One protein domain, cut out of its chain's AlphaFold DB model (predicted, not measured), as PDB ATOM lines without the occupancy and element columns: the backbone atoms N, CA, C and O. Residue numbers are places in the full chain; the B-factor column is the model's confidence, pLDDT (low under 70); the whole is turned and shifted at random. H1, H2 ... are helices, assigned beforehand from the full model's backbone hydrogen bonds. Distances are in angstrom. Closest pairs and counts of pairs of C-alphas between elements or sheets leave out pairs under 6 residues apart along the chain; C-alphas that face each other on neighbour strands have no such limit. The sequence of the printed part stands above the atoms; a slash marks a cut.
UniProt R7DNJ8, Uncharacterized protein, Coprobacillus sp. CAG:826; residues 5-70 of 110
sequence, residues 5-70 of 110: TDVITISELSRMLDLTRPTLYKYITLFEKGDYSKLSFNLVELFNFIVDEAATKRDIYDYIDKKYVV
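This is residues 5 to 70 of the 110 residues of an uncharacterized protein of Coprobacillus sp. CAG:826 (UniProt R7DNJ8). Four helices follow one another round a small ring: H2, the longest, makes one side, H1 and H3 stand nearly square to it at its two ends, and H4 folds back beside H3 as a helical hairpin. H4 also comes near H1, where the ring is only loosely closed. The printed part has 66 residues with four named helices in the order H1, H2, H3, H4 and no named strand; the class is all helix. The whole is compact, with a radius of gyration of the C-alphas of 11.1 A, and rounded, spanning 26 by 24 by 24 A.

Begin at the longest helix, H2, residues 21 to 32: find C-alpha 21 at (-45.192, -21.543, 31.186), and from there the helix runs 16.3 A to C-alpha 32 at (-28.978, -22.769, 30.503), almost wholly along x. Before it look for H1, residues 10 to 16, which is 9.9 A from first to last C-alpha. After it comes H3, residues 41 to 51, 15.4 A long. Last is H4, residues 57 to 67, 15.5 A long, which ends at C-alpha 67, (-38.840, -15.453, 12.347).

Start again from H2, where residues 21 to 25 alone touch H1; the closest C-alphas, those of Ser 14 and Arg 21, are 5.7 A apart. The lines of H1 and H2 are about perpendicular, at 76 degrees. Farther along H2, residues 28 to 31 alone touch H3, and only just, with 3 pairs of C-alphas within 8 A; the closest are those of Phe 31 and Val 44, at 7.0 A. These two helices are also about perpendicular, at 77 degrees. Go on to H3 and H4, a hairpin: they touch, closest at the C-alphas of Ile 50 and Ile 60, 6.8 A apart, and run opposite ways at a shallow tilt of 17 degrees. H1 and H4 are close but not clearly touching, with the closest C-alphas, those of Met 16 and Ile 64, 7.5 A apart; they run the same way at a steep tilt of 36 degrees, only just past shallow. H1 and H3 are apart, and so are H2 and H4. In the backbones of H1, H2, H3 and H4 every O i to N i+4 pair is within hydrogen-bond range.

The two C-alphas farthest apart are those of Lys 33 and Val 69, at 28.6 A. The printed part, residues 5 to 70, has no cut. The links H1 to H2 and H3 to H4 are tight, the link H2 to H3 is short with 8 residues, and no link is long. Look in the B-factor column for a mean pLDDT of 85.0 over the printed part; residue 53 and residues 67 to 70 are under 70.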
ATOM      1  N   THR A   5     -34.799 -14.233  31.605       83.88
ATOM      2  CA  THR A   5     -35.780 -13.565  32.467       83.88
ATOM      3  C   THR A   5     -35.414 -12.140  32.864       83.88
ATOM      4  O   THR A   5     -36.279 -11.430  33.374       83.88
ATOM      5  N   ASP A   6     -34.168 -11.715  32.640       84.50
ATOM      6  CA  ASP A   6     -33.720 -10.349  32.926       84.50
ATOM      7  C   ASP A   6     -34.173  -9.371  31.824       84.50
ATOM      8  O   ASP A   6     -34.247  -8.167  32.057       84.50
ATOM      9  N   VAL A   7     -34.499  -9.881  30.626       84.06
ATOM     10  CA  VAL A   7     -34.887  -9.074  29.452       84.06
ATOM     11  C   VAL A   7     -36.380  -9.157  29.166       84.06
ATOM     12  O   VAL A   7     -37.022  -8.156  28.835       84.06
ATOM     13  N   ILE A   8     -36.948 -10.355  29.291       87.44
ATOM     14  CA  ILE A   8     -38.354 -10.619  29.011       87.44
ATOM     15  C   ILE A   8     -38.942 -11.545  30.067       87.44
ATOM     16  O   ILE A   8     -38.329 -12.523  30.491       87.44
ATOM     17  N   THR A   9     -40.166 -11.259  30.506       90.94
ATOM     18  CA  THR A   9     -40.805 -12.116  31.505       90.94
ATOM     19  C   THR A   9     -41.243 -13.443  30.881       90.94
ATOM     20  O   THR A   9     -41.700 -13.491  29.737       90.94
ATOM     21  N   ILE A  10     -41.214 -14.523  31.670       90.38
ATOM     22  CA  ILE A  10     -41.726 -15.847  31.260       90.38
ATOM     23  C   ILE A  10     -43.159 -15.747  30.717       90.38
ATOM     24  O   ILE A  10     -43.512 -16.418  29.755       90.38
ATOM     25  N   SER A  11     -43.994 -14.900  31.321       91.56
ATOM     26  CA  SER A  11     -45.390 -14.703  30.915       91.56
ATOM     27  C   SER A  11     -45.541 -14.026  29.552       91.56
ATOM     28  O   SER A  11     -46.537 -14.249  28.868       91.56
ATOM     29  N   GLU A  12     -44.616 -13.149  29.174       90.12
ATOM     30  CA  GLU A  12     -44.613 -12.500  27.861       90.12
ATOM     31  C   GLU A  12     -44.109 -13.460  26.800       90.12
ATOM     32  O   GLU A  12     -44.818 -13.710  25.832       90.12
ATOM     33  N   LEU A  13     -42.967 -14.093  27.052       89.44
ATOM     34  CA  LEU A  13     -42.372 -15.057  26.137       89.44
ATOM     35  C   LEU A  13     -43.289 -16.276  25.907       89.44
ATOM     36  O   LEU A  13     -43.442 -16.740  24.784       89.44
ATOM     37  N   SER A  14     -43.992 -16.738  26.947       90.19
ATOM     38  CA  SER A  14     -45.016 -17.791  26.855       90.19
ATOM     39  C   SER A  14     -46.166 -17.411  25.918       90.19
ATOM     40  O   SER A  14     -46.604 -18.248  25.135       90.19
ATOM     41  N   ARG A  15     -46.631 -16.154  25.970       88.75
ATOM     42  CA  ARG A  15     -47.696 -15.655  25.084       88.75
ATOM     43  C   ARG A  15     -47.217 -15.491  23.645       88.75
ATOM     44  O   ARG A  15     -47.974 -15.789  22.736       88.75
ATOM     45  N   MET A  16     -45.985 -15.029  23.453       86.94
ATOM     46  CA  MET A  16     -45.400 -14.833  22.123       86.94
ATOM     47  C   MET A  16     -45.173 -16.140  21.370       86.94
ATOM     48  O   MET A  16     -45.384 -16.200  20.168       86.94
ATOM     49  N   LEU A  17     -44.717 -17.175  22.077       86.62
ATOM     50  CA  LEU A  17     -44.335 -18.452  21.474       86.62
ATOM     51  C   LEU A  17     -45.477 -19.470  21.426       86.62
ATOM     52  O   LEU A  17     -45.262 -20.584  20.958       86.62
ATOM     53  N   ASP A  18     -46.651 -19.115  21.960       87.25
ATOM     54  CA  ASP A  18     -47.774 -20.032  22.190       87.25
ATOM     55  C   ASP A  18     -47.354 -21.308  22.952       87.25
ATOM     56  O   ASP A  18     -47.721 -22.440  22.638       87.25
ATOM     57  N   LEU A  19     -46.517 -21.128  23.979       88.75
ATOM     58  CA  LEU A  19     -46.021 -22.207  24.834       88.75
ATOM     59  C   LEU A  19     -46.550 -22.040  26.250       88.75
ATOM     60  O   LEU A  19     -46.570 -20.940  26.803       88.75
ATOM     61  N   THR A  20     -46.891 -23.145  26.911       92.94
ATOM     62  CA  THR A  20     -47.261 -23.088  28.329       92.94
ATOM     63  C   THR A  20     -46.050 -22.705  29.184       92.94
ATOM     64  O   THR A  20     -44.920 -23.118  28.917       92.94
ATOM     65  N   ARG A  21     -46.274 -21.950  30.268       92.69
ATOM     66  CA  ARG A  21     -45.192 -21.543  31.186       92.69
ATOM     67  C   ARG A  21     -44.348 -22.722  31.697       92.69
ATOM     68  O   ARG A  21     -43.129 -22.583  31.676       92.69
ATOM     69  N   PRO A  22     -44.919 -23.879  32.110       95.00
ATOM     70  CA  PRO A  22     -44.112 -25.027  32.536       95.00
ATOM     71  C   PRO A  22     -43.191 -25.554  31.430       95.00
ATOM     72  O   PRO A  22     -42.038 -25.892  31.691       95.00
ATOM     73  N   THR A  23     -43.682 -25.580  30.188       92.56
ATOM     74  CA  THR A  23     -42.896 -25.985  29.016       92.56
ATOM     75  C   THR A  23     -41.749 -25.012  28.774       92.56
ATOM     76  O   THR A  23     -40.604 -25.433  28.627       92.56
ATOM     77  N   LEU A  24     -42.030 -23.708  28.825       93.31
ATOM     78  CA  LEU A  24     -41.018 -22.674  28.648       93.31
ATOM     79  C   LEU A  24     -39.948 -22.712  29.752       93.31
ATOM     80  O   LEU A  24     -38.762 -22.636  29.447       93.31
ATOM     81  N   TYR A  25     -40.337 -22.927  31.014       93.62
ATOM     82  CA  TYR A  25     -39.390 -23.137  32.118       93.62
ATOM     83  C   TYR A  25     -38.466 -24.330  31.870       93.62
ATOM     84  O   TYR A  25     -37.253 -24.233  32.074       93.62
ATOM     85  N   LYS A  26     -39.027 -25.456  31.413       93.88
ATOM     86  CA  LYS A  26     -38.247 -26.646  31.060       93.88
ATOM     87  C   LYS A  26     -37.245 -26.333  29.948       93.88
ATOM     88  O   LYS A  26     -36.092 -26.736  30.059       93.88
ATOM     89  N   TYR A  27     -37.663 -25.614  28.909       94.25
ATOM     90  CA  TYR A  27     -36.797 -25.281  27.779       94.25
ATOM     91  C   TYR A  27     -35.678 -24.307  28.140       94.25
ATOM     92  O   TYR A  27     -34.534 -24.553  27.775       94.25
ATOM     93  N   ILE A  28     -35.973 -23.275  28.930       92.81
ATOM     94  CA  ILE A  28     -34.951 -22.358  29.454       92.81
ATOM     95  C   ILE A  28     -33.939 -23.122  30.311       92.81
ATOM     96  O   ILE A  28     -32.739 -22.963  30.132       92.81
ATOM     97  N   THR A  29     -34.406 -24.028  31.177       93.38
ATOM     98  CA  THR A  29     -33.514 -24.849  32.013       93.38
ATOM     99  C   THR A  29     -32.592 -25.736  31.174       93.38
ATOM    100  O   THR A  29     -31.434 -25.930  31.533       93.38
ATOM    101  N   LEU A  30     -33.102 -26.320  30.085       91.69
ATOM    102  CA  LEU A  30     -32.301 -27.126  29.159       91.69
ATOM    103  C   LEU A  30     -31.244 -26.266  28.455       91.69
ATOM    104  O   LEU A  30     -30.079 -26.650  28.415       91.69
ATOM    105  N   PHE A  31     -31.637 -25.080  27.990       92.88
ATOM    106  CA  PHE A  31     -30.748 -24.118  27.345       92.88
ATOM    107  C   PHE A  31     -29.625 -23.641  28.275       92.88
ATOM    108  O   PHE A  31     -28.456 -23.718  27.911       92.88
ATOM    109  N   GLU A  32     -29.954 -23.229  29.502       89.44
ATOM    110  CA  GLU A  32     -28.978 -22.769  30.503       89.44
ATOM    111  C   GLU A  32     -27.995 -23.871  30.935       89.44
ATOM    112  O   GLU A  32     -26.902 -23.576  31.413       89.44
ATOM    113  N   LYS A  33     -28.372 -25.145  30.769       91.25
ATOM    114  CA  LYS A  33     -27.514 -26.310  31.030       91.25
ATOM    115  C   LYS A  33     -26.696 -26.756  29.815       91.25
ATOM    116  O   LYS A  33     -25.928 -27.705  29.947       91.25
ATOM    117  N   GLY A  34     -26.888 -26.137  28.651       86.94
ATOM    118  CA  GLY A  34     -26.277 -26.571  27.394       86.94
ATOM    119  C   GLY A  34     -26.856 -27.872  26.820       86.94
ATOM    120  O   GLY A  34     -26.279 -28.445  25.900       86.94
ATOM    121  N   ASP A  35     -27.987 -28.369  27.339       88.38
ATOM    122  CA  ASP A  35     -28.657 -29.569  26.816       88.38
ATOM    123  C   ASP A  35     -29.646 -29.184  25.708       88.38
ATOM    124  O   ASP A  35     -30.862 -29.106  25.906       88.38
ATOM    125  N   TYR A  36     -29.113 -28.941  24.515       87.75
ATOM    126  CA  TYR A  36     -29.901 -28.528  23.350       87.75
ATOM    127  C   TYR A  36     -30.612 -29.692  22.643       87.75
ATOM    128  O   TYR A  36     -31.422 -29.459  21.751       87.75
ATOM    129  N   SER A  37     -30.379 -30.944  23.061       81.00
ATOM    130  CA  SER A  37     -30.887 -32.158  22.391       81.00
ATOM    131  C   SER A  37     -32.417 -32.231  22.279       81.00
ATOM    132  O   SER A  37     -32.959 -32.952  21.443       81.00
ATOM    133  N   LYS A  38     -33.119 -31.495  23.147       82.50
ATOM    134  CA  LYS A  38     -34.586 -31.465  23.259       82.50
ATOM    135  C   LYS A  38     -35.187 -30.106  22.899       82.50
ATOM    136  O   LYS A  38     -36.367 -29.885  23.168       82.50
ATOM    137  N   LEU A  39     -34.387 -29.197  22.346       81.94
ATOM    138  CA  LEU A  39     -34.824 -27.876  21.914       81.94
ATOM    139  C   LEU A  39     -34.865 -27.821  20.391       81.94
ATOM    140  O   LEU A  39     -34.007 -28.384  19.716       81.94
ATOM    141  N   SER A  40     -35.864 -27.131  19.842       83.44
ATOM    142  CA  SER A  40     -35.823 -26.787  18.424       83.44
ATOM    143  C   SER A  40     -34.721 -25.758  18.180       83.44
ATOM    144  O   SER A  40     -34.453 -24.911  19.036       83.44
ATOM    145  N   PHE A  41     -34.118 -25.801  16.994       78.50
ATOM    146  CA  PHE A  41     -33.083 -24.849  16.596       78.50
ATOM    147  C   PHE A  41     -33.555 -23.392  16.744       78.50
ATOM    148  O   PHE A  41     -32.866 -22.582  17.355       78.50
ATOM    149  N   ASN A  42     -34.795 -23.101  16.334       81.00
ATOM    150  CA  ASN A  42     -35.410 -21.780  16.486       81.00
ATOM    151  C   ASN A  42     -35.488 -21.303  17.946       81.00
ATOM    152  O   ASN A  42     -35.307 -20.116  18.210       81.00
ATOM    153  N   LEU A  43     -35.753 -22.205  18.901       87.19
ATOM    154  CA  LEU A  43     -35.752 -21.855  20.325       87.19
ATOM    155  C   LEU A  43     -34.334 -21.594  20.834       87.19
ATOM    156  O   LEU A  43     -34.146 -20.671  21.619       87.19
ATOM    157  N   VAL A  44     -33.348 -22.371  20.379       88.38
ATOM    158  CA  VAL A  44     -31.938 -22.163  20.739       88.38
ATOM    159  C   VAL A  44     -31.447 -20.814  20.220       88.38
ATOM    160  O   VAL A  44     -30.902 -20.034  20.994       88.38
ATOM    161  N   GLU A  45     -31.697 -20.493  18.951       86.81
ATOM    162  CA  GLU A  45     -31.341 -19.192  18.379       86.81
ATOM    163  C   GLU A  45     -32.062 -18.037  19.068       86.81
ATOM    164  O   GLU A  45     -31.434 -17.028  19.367       86.81
ATOM    165  N   LEU A  46     -33.362 -18.177  19.352       88.44
ATOM    166  CA  LEU A  46     -34.108 -17.157  20.086       88.44
ATOM    167  C   LEU A  46     -33.501 -16.926  21.472       88.44
ATOM    168  O   LEU A  46     -33.320 -15.786  21.883       88.44
ATOM    169  N   PHE A  47     -33.195 -17.991  22.206       91.38
ATOM    170  CA  PHE A  47     -32.614 -17.869  23.537       91.38
ATOM    171  C   PHE A  47     -31.207 -17.273  23.491       91.38
ATOM    172  O   PHE A  47     -30.938 -16.378  24.287       91.38
ATOM    173  N   ASN A  48     -30.373 -17.674  22.527       89.38
ATOM    174  CA  ASN A  48     -29.074 -17.051  22.257       89.38
ATOM    175  C   ASN A  48     -29.219 -15.554  21.962       89.38
ATOM    176  O   ASN A  48     -28.524 -14.739  22.561       89.38
ATOM    177  N   PHE A  49     -30.179 -15.184  21.115       88.81
ATOM    178  CA  PHE A  49     -30.474 -13.790  20.807       88.81
ATOM    179  C   PHE A  49     -30.907 -12.998  22.048       88.81
ATOM    180  O   PHE A  49     -30.499 -11.859  22.219       88.81
ATOM    181  N   ILE A  50     -31.698 -13.588  22.950       89.31
ATOM    182  CA  ILE A  50     -32.134 -12.911  24.182       89.31
ATOM    183  C   ILE A  50     -30.973 -12.706  25.169       89.31
ATOM    184  O   ILE A  50     -30.940 -11.687  25.868       89.31
ATOM    185  N   VAL A  51     -30.062 -13.680  25.286       88.62
ATOM    186  CA  VAL A  51     -28.928 -13.591  26.224       88.62
ATOM    187  C   VAL A  51     -27.781 -12.730  25.702       88.62
ATOM    188  O   VAL A  51     -26.939 -12.329  26.509       88.62
ATOM    189  N   ASP A  52     -27.774 -12.404  24.407       83.12
ATOM    190  CA  ASP A  52     -26.888 -11.397  23.828       83.12
ATOM    191  C   ASP A  52     -27.085 -10.042  24.540       83.12
ATOM    192  O   ASP A  52     -28.205  -9.585  24.814       83.12
ATOM    193  N   GLU A  53     -25.981  -9.399  24.917       66.69
ATOM    194  CA  GLU A  53     -25.992  -8.227  25.794       66.69
ATOM    195  C   GLU A  53     -26.715  -7.036  25.151       66.69
ATOM    196  O   GLU A  53     -27.352  -6.252  25.865       66.69
ATOM    197  N   ALA A  54     -26.723  -6.963  23.817       72.56
ATOM    198  CA  ALA A  54     -27.343  -5.891  23.047       72.56
ATOM    199  C   ALA A  54     -28.870  -6.021  22.878       72.56
ATOM    200  O   ALA A  54     -29.520  -5.032  22.533       72.56
ATOM    201  N   ALA A  55     -29.463  -7.193  23.127       79.62
ATOM    202  CA  ALA A  55     -30.876  -7.409  22.832       79.62
ATOM    203  C   ALA A  55     -31.792  -6.651  23.804       79.62
ATOM    204  O   ALA A  55     -31.793  -6.881  25.025       79.62
ATOM    205  N   THR A  56     -32.615  -5.758  23.251       85.69
ATOM    206  CA  THR A  56     -33.706  -5.110  23.975       85.69
ATOM    207  C   THR A  56     -34.988  -5.919  23.852       85.69
ATOM    208  O   THR A  56     -35.178  -6.729  22.946       85.69
ATOM    209  N   LYS A  57     -35.945  -5.644  24.742       85.81
ATOM    210  CA  LYS A  57     -37.278  -6.240  24.660       85.81
ATOM    211  C   LYS A  57     -37.925  -6.020  23.290       85.81
ATOM    212  O   LYS A  57     -38.545  -6.942  22.781       85.81
ATOM    213  N   ARG A  58     -37.763  -4.835  22.688       87.56
ATOM    214  CA  ARG A  58     -38.313  -4.520  21.359       87.56
ATOM    215  C   ARG A  58     -37.697  -5.395  20.271       87.56
ATOM    216  O   ARG A  58     -38.436  -5.915  19.445       87.56
ATOM    217  N   ASP A  59     -36.389  -5.617  20.334       88.06
ATOM    218  CA  ASP A  59     -35.694  -6.464  19.365       88.06
ATOM    219  C   ASP A  59     -36.182  -7.914  19.442       88.06
ATOM    220  O   ASP A  59     -36.311  -8.570  18.416       88.06
ATOM    221  N   ILE A  60     -36.529  -8.403  20.640       87.88
ATOM    222  CA  ILE A  60     -37.115  -9.742  20.831       87.88
ATOM    223  C   ILE A  60     -38.492  -9.846  20.167       87.88
ATOM    224  O   ILE A  60     -38.765 -10.843  19.501       87.88
ATOM    225  N   TYR A  61     -39.352  -8.829  20.327       86.62
ATOM    226  CA  TYR A  61     -40.645  -8.780  19.629       86.62
ATOM    227  C   TYR A  61     -40.436  -8.814  18.111       86.62
ATOM    228  O   TYR A  61     -40.996  -9.676  17.441       86.62
ATOM    229  N   ASP A  62     -39.570  -7.945  17.585       87.00
ATOM    230  CA  ASP A  62     -39.292  -7.870  16.149       87.00
ATOM    231  C   ASP A  62     -38.671  -9.169  15.612       87.00
ATOM    232  O   ASP A  62     -38.955  -9.574  14.485       87.00
ATOM    233  N   TYR A  63     -37.818  -9.829  16.400       84.31
ATOM    234  CA  TYR A  63     -37.201 -11.104  16.044       84.31
ATOM    235  C   TYR A  63     -38.247 -12.213  15.941       84.31
ATOM    236  O   TYR A  63     -38.274 -12.934  14.944       84.31
ATOM    237  N   ILE A  64     -39.129 -12.331  16.938       81.94
ATOM    238  CA  ILE A  64     -40.202 -13.329  16.934       81.94
ATOM    239  C   ILE A  64     -41.166 -13.038  15.784       81.94
ATOM    240  O   ILE A  64     -41.415 -13.937  14.992       81.94
ATOM    241  N   ASP A  65     -41.613 -11.797  15.596       78.94
ATOM    242  CA  ASP A  65     -42.529 -11.442  14.504       78.94
ATOM    243  C   ASP A  65     -41.915 -11.690  13.113       78.94
ATOM    244  O   ASP A  65     -42.618 -12.107  12.193       78.94
ATOM    245  N   LYS A  66     -40.600 -11.500  12.937       71.81
ATOM    246  CA  LYS A  66     -39.911 -11.785  11.664       71.81
ATOM    247  C   LYS A  66     -39.646 -13.278  11.443       71.81
ATOM    248  O   LYS A  66     -39.862 -13.756  10.330       71.81
ATOM    249  N   LYS A  67     -39.194 -14.020  12.463       61.50
ATOM    250  CA  LYS A  67     -38.840 -15.453  12.347       61.50
ATOM    251  C   LYS A  67     -40.035 -16.400  12.468       61.50
ATOM    252  O   LYS A  67     -40.039 -17.421  11.790       61.50
ATOM    253  N   TYR A  68     -41.061 -16.090  13.264       53.56
ATOM    254  CA  TYR A  68     -42.280 -16.917  13.311       53.56
ATOM    255  C   TYR A  68     -43.151 -16.755  12.058       53.56
ATOM    256  O   TYR A  68     -43.981 -17.624  11.789       53.56
ATOM    257  N   VAL A  69     -42.950 -15.693  11.265       47.72
ATOM    258  CA  VAL A  69     -43.641 -15.500   9.978       47.72
ATOM    259  C   VAL A  69     -42.891 -16.148   8.804       47.72
ATOM    260  O   VAL A  69     -43.535 -16.508   7.819       47.72
ATOM    261  N   VAL A  70     -41.574 -16.390   8.879       46.28
ATOM    262  CA  VAL A  70     -40.831 -17.062   7.795       46.28
ATOM    263  C   VAL A  70     -39.606 -17.829   8.325       46.28
ATOM    264  O   VAL A  70     -38.565 -17.247   8.592       46.28
TER     265      VAL A  70